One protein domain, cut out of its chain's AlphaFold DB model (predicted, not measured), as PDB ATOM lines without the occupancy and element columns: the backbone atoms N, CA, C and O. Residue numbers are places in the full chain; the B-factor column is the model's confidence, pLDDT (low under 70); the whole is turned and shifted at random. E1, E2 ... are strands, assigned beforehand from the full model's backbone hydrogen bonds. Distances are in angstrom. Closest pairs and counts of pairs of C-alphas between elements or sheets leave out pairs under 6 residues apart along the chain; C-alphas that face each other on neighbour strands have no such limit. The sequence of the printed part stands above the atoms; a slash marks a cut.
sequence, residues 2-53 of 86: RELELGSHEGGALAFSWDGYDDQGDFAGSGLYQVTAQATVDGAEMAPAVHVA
ATOM      1  N   ARG A   2      36.833  30.952   7.628       96.25
ATOM      2  CA  ARG A   2      36.192  31.356   6.379       96.25
ATOM      3  C   ARG A   2      34.683  31.298   6.551       96.25
ATOM      4  O   ARG A   2      34.181  30.259   6.979       96.25
ATOM      5  N   GLU A   3      33.994  32.367   6.182       97.06
ATOM      6  CA  GLU A   3      32.537  32.410   6.065       97.06
ATOM      7  C   GLU A   3      32.130  32.473   4.586       97.06
ATOM      8  O   GLU A   3      32.676  33.247   3.799       97.06
ATOM      9  N   LEU A   4      31.207  31.597   4.182       96.00
ATOM     10  CA  LEU A   4      30.710  31.519   2.808       96.00
ATOM     11  C   LEU A   4      29.243  31.940   2.782       96.00
ATOM     12  O   LEU A   4      28.359  31.173   3.160       96.00
ATOM     13  N   GLU A   5      28.991  33.145   2.281       95.44
ATOM     14  CA  GLU A   5      27.641  33.651   2.040       95.44
ATOM     15  C   GLU A   5      27.052  32.986   0.796       95.44
ATOM     16  O   GLU A   5      27.333  33.374  -0.340       95.44
ATOM     17  N   LEU A   6      26.241  31.948   1.004       94.62
ATOM     18  CA  LEU A   6      25.616  31.216  -0.098       94.62
ATOM     19  C   LEU A   6      24.368  31.927  -0.643       94.62
ATOM     20  O   LEU A   6      23.955  31.637  -1.760       94.62
ATOM     21  N   GLY A   7      23.796  32.884   0.094       94.25
ATOM     22  CA  GLY A   7      22.592  33.618  -0.305       94.25
ATOM     23  C   GLY A   7      21.297  32.813  -0.147       94.25
ATOM     24  O   GLY A   7      21.263  31.761   0.490       94.25
ATOM     25  N   SER A   8      20.202  33.334  -0.705       94.62
ATOM     26  CA  SER A   8      18.884  32.689  -0.646       94.62
ATOM     27  C   SER A   8      18.724  31.624  -1.728       94.62
ATOM     28  O   SER A   8      19.012  31.879  -2.897       94.62
ATOM     29  N   HIS A   9      18.193  30.463  -1.344       91.62
ATOM     30  CA  HIS A   9      17.911  29.335  -2.235       91.62
ATOM     31  C   HIS A   9      16.569  28.701  -1.889       91.62
ATOM     32  O   HIS A   9      16.110  28.782  -0.749       91.62
ATOM     33  N   GLU A  10      15.970  28.030  -2.870       91.50
ATOM     34  CA  GLU A  10      14.859  27.116  -2.617       91.50
ATOM     35  C   GLU A  10      15.315  25.961  -1.713       91.50
ATOM     36  O   GLU A  10      16.482  25.559  -1.718       91.50
ATOM     37  N   GLY A  11      14.379  25.401  -0.945       88.94
ATOM     38  CA  GLY A  11      14.667  24.257  -0.086       88.94
ATOM     39  C   GLY A  11      15.185  23.060  -0.889       88.94
ATOM     40  O   GLY A  11      14.616  22.686  -1.914       88.94
ATOM     41  N   GLY A  12      16.255  22.430  -0.408       91.19
ATOM     42  CA  GLY A  12      16.855  21.280  -1.077       91.19
ATOM     43  C   GLY A  12      18.347  21.145  -0.807       91.19
ATOM     44  O   GLY A  12      18.902  21.778   0.089       91.19
ATOM     45  N   ALA A  13      18.997  20.277  -1.583       91.62
ATOM     46  CA  ALA A  13      20.444  20.133  -1.534       91.62
ATOM     47  C   ALA A  13      21.111  21.311  -2.251       91.62
ATOM     48  O   ALA A  13      20.853  21.546  -3.431       91.62
ATOM     49  N   LEU A  14      22.004  22.000  -1.546       94.31
ATOM     50  CA  LEU A  14      22.828  23.069  -2.089       94.31
ATOM     51  C   LEU A  14      24.288  22.620  -2.097       94.31
ATOM     52  O   LEU A  14      24.828  22.222  -1.064       94.31
ATOM     53  N   ALA A  15      24.919  22.665  -3.268       93.56
ATOM     54  CA  ALA A  15      26.345  22.404  -3.388       93.56
ATOM     55  C   ALA A  15      27.139  23.626  -2.910       93.56
ATOM     56  O   ALA A  15      26.800  24.762  -3.236       93.56
ATOM     57  N   PHE A  16      28.219  23.382  -2.175       94.81
ATOM     58  CA  PHE A  16      29.176  24.405  -1.776       94.81
ATOM     59  C   PHE A  16      30.594  23.869  -1.966       94.81
ATOM     60  O   PHE A  16      30.826  22.659  -1.994       94.81
ATOM     61  N   SER A  17      31.547  24.781  -2.096       95.38
ATOM     62  CA  SER A  17      32.966  24.457  -2.176       95.38
ATOM     63  C   SER A  17      33.764  25.572  -1.529       95.38
ATOM     64  O   SER A  17      33.373  26.736  -1.606       95.38
ATOM     65  N   TRP A  18      34.889  25.211  -0.931       95.56
ATOM     66  CA  TRP A  18      35.817  26.149  -0.326       95.56
ATOM     67  C   TRP A  18      37.161  26.069  -1.050       95.56
ATOM     68  O   TRP A  18      37.623  24.986  -1.398       95.56
ATOM     69  N   ASP A  19      37.766  27.227  -1.286       95.44
ATOM     70  CA  ASP A  19      39.023  27.410  -2.012       95.44
ATOM     71  C   ASP A  19      40.280  27.127  -1.170       95.44
ATOM     72  O   ASP A  19      41.386  27.104  -1.710       95.44
ATOM     73  N   GLY A  20      40.130  26.900   0.139       96.88
ATOM     74  CA  GLY A  20      41.243  26.685   1.067       96.88
ATOM     75  C   GLY A  20      41.836  27.974   1.646       96.88
ATOM     76  O   GLY A  20      42.856  27.907   2.334       96.88
ATOM     77  N   TYR A  21      41.222  29.134   1.396       97.75
ATOM     78  CA  TYR A  21      41.662  30.429   1.916       97.75
ATOM     79  C   TYR A  21      40.752  30.932   3.033       97.75
ATOM     80  O   TYR A  21      39.546  30.681   3.054       97.75
ATOM     81  N   ASP A  22      41.329  31.640   3.992       97.50
ATOM     82  CA  ASP A  22      40.568  32.299   5.042       97.50
ATOM     83  C   ASP A  22      39.984  33.647   4.570       97.50
ATOM     84  O   ASP A  22      40.201  34.087   3.438       97.50
ATOM     85  N   ASP A  23      39.217  34.320   5.428       97.00
ATOM     86  CA  ASP A  23      38.600  35.612   5.089       97.00
ATOM     87  C   ASP A  23      39.596  36.762   4.898       97.00
ATOM     88  O   ASP A  23      39.232  37.806   4.355       97.00
ATOM     89  N   GLN A  24      40.854  36.584   5.306       97.00
ATOM     90  CA  GLN A  24      41.929  37.547   5.062       97.00
ATOM     91  C   GLN A  24      42.593  37.321   3.696       97.00
ATOM     92  O   GLN A  24      43.385  38.152   3.254       97.00
ATOM     93  N   GLY A  25      42.235  36.238   2.999       97.06
ATOM     94  CA  GLY A  25      42.854  35.834   1.742       97.06
ATOM     95  C   GLY A  25      44.159  35.064   1.939       97.06
ATOM     96  O   GLY A  25      44.896  34.877   0.971       97.06
ATOM     97  N   ASP A  26      44.440  34.600   3.158       98.12
ATOM     98  CA  ASP A  26      45.602  33.774   3.458       98.12
ATOM     99  C   ASP A  26      45.265  32.292   3.284       98.12
ATOM    100  O   ASP A  26      44.154  31.836   3.571       98.12
ATOM    101  N   PHE A  27      46.236  31.502   2.814       97.56
ATOM    102  CA  PHE A  27      46.062  30.055   2.730       97.56
ATOM    103  C   PHE A  27      45.866  29.481   4.138       97.56
ATOM    104  O   PHE A  27      46.732  29.626   5.002       97.56
ATOM    105  N   ALA A  28      44.751  28.785   4.360       97.06
ATOM    106  CA  ALA A  28      44.368  28.305   5.686       97.06
ATOM    107  C   ALA A  28      45.248  27.155   6.206       97.06
ATOM    108  O   ALA A  28      45.138  26.782   7.377       97.06
ATOM    109  N   GLY A  29      46.109  26.598   5.350       96.50
ATOM    110  CA  GLY A  29      46.977  25.467   5.652       96.50
ATOM    111  C   GLY A  29      46.396  24.128   5.196       96.50
ATOM    112  O   GLY A  29      45.254  24.015   4.763       96.50
ATOM    113  N   SER A  30      47.211  23.080   5.274       94.19
ATOM    114  CA  SER A  30      46.729  21.703   5.157       94.19
ATOM    115  C   SER A  30      46.262  21.212   6.524       94.19
ATOM    116  O   SER A  30      47.022  21.307   7.492       94.19
ATOM    117  N   GLY A  31      45.074  20.624   6.610       92.44
ATOM    118  CA  GLY A  31      44.578  20.082   7.869       92.44
ATOM    119  C   GLY A  31      43.124  19.640   7.808       92.44
ATOM    120  O   GLY A  31      42.487  19.680   6.757       92.44
ATOM    121  N   LEU A  32      42.617  19.209   8.960       92.75
ATOM    122  CA  LEU A  32      41.200  18.923   9.149       92.75
ATOM    123  C   LEU A  32      40.477  20.202   9.553       92.75
ATOM    124  O   LEU A  32      40.918  20.912  10.457       92.75
ATOM    125  N   TYR A  33      39.348  20.452   8.903       93.94
ATOM    126  CA  TYR A  33      38.501  21.607   9.161       93.94
ATOM    127  C   TYR A  33      37.098  21.143   9.520       93.94
ATOM    128  O   TYR A  33      36.601  20.146   8.996       93.94
ATOM    129  N   GLN A  34      36.454  21.892  10.409       93.81
ATOM    130  CA  GLN A  34      35.047  21.706  10.721       93.81
ATOM    131  C   GLN A  34      34.214  22.655   9.863       93.81
ATOM    132  O   GLN A  34      34.520  23.843   9.771       93.81
ATOM    133  N   VAL A  35      33.144  22.126   9.271       95.50
ATOM    134  CA  VAL A  35      32.177  22.900   8.492       95.50
ATOM    135  C   VAL A  35      30.836  22.863   9.210       95.50
ATOM    136  O   VAL A  35      30.345  21.796   9.580       95.50
ATOM    137  N   THR A  36      30.244  24.034   9.404       96.62
ATOM    138  CA  THR A  36      28.907  24.205   9.976       96.62
ATOM    139  C   THR A  36      28.086  25.077   9.046       96.62
ATOM    140  O   THR A  36      28.612  26.055   8.521       96.62
ATOM    141  N   ALA A  37      26.809  24.750   8.871       96.62
ATOM    142  CA  ALA A  37      25.874  25.567   8.110       96.62
ATOM    143  C   ALA A  37      24.825  26.183   9.037       96.62
ATOM    144  O   ALA A  37      24.355  25.540   9.978       96.62
ATOM    145  N   GLN A  38      24.445  27.417   8.729       96.62
ATOM    146  CA  GLN A  38      23.337  28.133   9.348       96.62
ATOM    147  C   GLN A  38      22.457  28.680   8.227       96.62
ATOM    148  O   GLN A  38      22.961  29.085   7.182       96.62
ATOM    149  N   ALA A  39      21.145  28.653   8.424       95.88
ATOM    150  CA  ALA A  39      20.188  29.225   7.489       95.88
ATOM    151  C   ALA A  39      18.987  29.797   8.243       95.88
ATOM    152  O   ALA A  39      18.669  29.363   9.348       95.88
ATOM    153  N   THR A  40      18.288  30.744   7.623       96.38
ATOM    154  CA  THR A  40      16.997  31.236   8.107       96.38
ATOM    155  C   THR A  40      15.903  30.768   7.157       96.38
ATOM    156  O   THR A  40      15.953  31.068   5.966       96.38
ATOM    157  N   VAL A  41      14.907  30.054   7.676       93.94
ATOM    158  CA  VAL A  41      13.742  29.580   6.915       93.94
ATOM    159  C   VAL A  41      12.489  30.101   7.603       93.94
ATOM    160  O   VAL A  41      12.323  29.912   8.805       93.94
ATOM    161  N   ASP A  42      11.644  30.821   6.864       93.00
ATOM    162  CA  ASP A  42      10.418  31.449   7.382       93.00
ATOM    163  C   ASP A  42      10.635  32.312   8.645       93.00
ATOM    164  O   ASP A  42       9.794  32.386   9.540       93.00
ATOM    165  N   GLY A  43      11.794  32.978   8.727       95.31
ATOM    166  CA  GLY A  43      12.173  33.831   9.859       95.31
ATOM    167  C   GLY A  43      12.714  33.087  11.086       95.31
ATOM    168  O   GLY A  43      13.007  33.736  12.088       95.31
ATOM    169  N   ALA A  44      12.874  31.763  11.021       96.56
ATOM    170  CA  ALA A  44      13.482  30.953  12.074       96.56
ATOM    171  C   ALA A  44      14.886  30.478  11.679       96.56
ATOM    172  O   ALA A  44      15.111  30.043  10.549       96.56
ATOM    173  N   GLU A  45      15.831  30.532  12.619       96.50
ATOM    174  CA  GLU A  45      17.157  29.939  12.439       96.50
ATOM    175  C   GLU A  45      17.074  28.410  12.399       96.50
ATOM    176  O   GLU A  45      16.365  27.772  13.180       96.50
ATOM    177  N   MET A  46      17.848  27.816  11.498       95.06
ATOM    178  CA  MET A  46      18.066  26.385  11.403       95.06
ATOM    179  C   MET A  46      19.535  26.075  11.130       95.06
ATOM    180  O   MET A  46      20.263  26.880  10.549       95.06
ATOM    181  N   ALA A  47      19.947  24.867  11.507       96.19
ATOM    182  CA  ALA A  47      21.244  24.301  11.166       96.19
ATOM    183  C   ALA A  47      21.042  23.173  10.139       96.19
ATOM    184  O   ALA A  47      20.679  22.057  10.526       96.19
ATOM    185  N   PRO A  48      21.215  23.444   8.832       95.00
ATOM    186  CA  PRO A  48      21.131  22.410   7.810       95.00
ATOM    187  C   PRO A  48      22.175  21.308   8.023       95.00
ATOM    188  O   PRO A  48      23.284  21.558   8.502       95.00
ATOM    189  N   ALA A  49      21.840  20.086   7.606       94.19
ATOM    190  CA  ALA A  49      22.814  19.002   7.555       94.19
ATOM    191  C   ALA A  49      23.898  19.317   6.512       94.19
ATOM    192  O   ALA A  49      23.596  19.614   5.355       94.19
ATOM    193  N   VAL A  50      25.161  19.214   6.922       95.50
ATOM    194  CA  VAL A  50      26.317  19.377   6.036       95.50
ATOM    195  C   VAL A  50      26.802  18.001   5.602       95.50
ATOM    196  O   VAL A  50      27.037  17.126   6.432       95.50
ATOM    197  N   HIS A  51      26.981  17.822   4.296       94.56
ATOM    198  CA  HIS A  51      27.597  16.628   3.728       94.56
ATOM    199  C   HIS A  51      28.928  17.012   3.095       94.56
ATOM    200  O   HIS A  51      28.987  17.963   2.316       94.56
ATOM    201  N   VAL A  52      29.980  16.270   3.427       94.12
ATOM    202  CA  VAL A  52      31.322  16.456   2.874       94.12
ATOM    203  C   VAL A  52      31.777  15.182   2.180       94.12
ATOM    204  O   VAL A  52      31.422  14.075   2.586       94.12
ATOM    205  N   ALA A  53      32.569  15.356   1.131       93.62
ATOM    206  CA  ALA A  53      33.285  14.267   0.494       93.62
ATOM    207  C   ALA A  53      34.478  13.850   1.359       93.62
ATOM    208  O   ALA A  53      35.226  14.704   1.836       93.62
TER     209      ALA A  53
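AT A GLANCE: This is residues 2 to 53 of the 86 residues of the protein "Flagellar hook capping protein" of endosymbiont of Riftia pachyptila (vent Ph05) (UniProt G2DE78). Little regular structure is present: the backbone runs back and forth along an elongated body as long loops, with one small hairpin of strands, E1 and E2, near one end. The unnamed stretch of residues 2 to 38 turns back near residues 10 to 13, at the hairpin's end of the body, and again near residues 26 to 30, at the other end. The printed part has 52 residues with no named helix and two named strands, E1 then E2, antiparallel; the class is all strand, with 6 residues in named elements. The whole is loose, with a radius of gyration of the C-alphas of 12.8 A and spans of 37 by 24 by 15 A.

HOW THE PARTS SIT: E1, residues 39 to 41, and E2, residues 44 to 46, form a hairpin with a tight link. Their directions stand at 137 degrees. N 39 and O 46 are 2.9 A apart, within hydrogen-bond range.

IN THESE COORDINATES: E1 begins at C-alpha 39 (20.188, 29.225, 7.489); E2 ends at C-alpha 46 (18.066, 26.385, 11.403). Each is 6.5 A long from first to last C-alpha.

THE WHOLE: The C-alphas farthest apart, those of Ser 30 and Asp 42, are 37.7 A apart. The printed part has no cut, and no printed residue is under 70 in pLDDT.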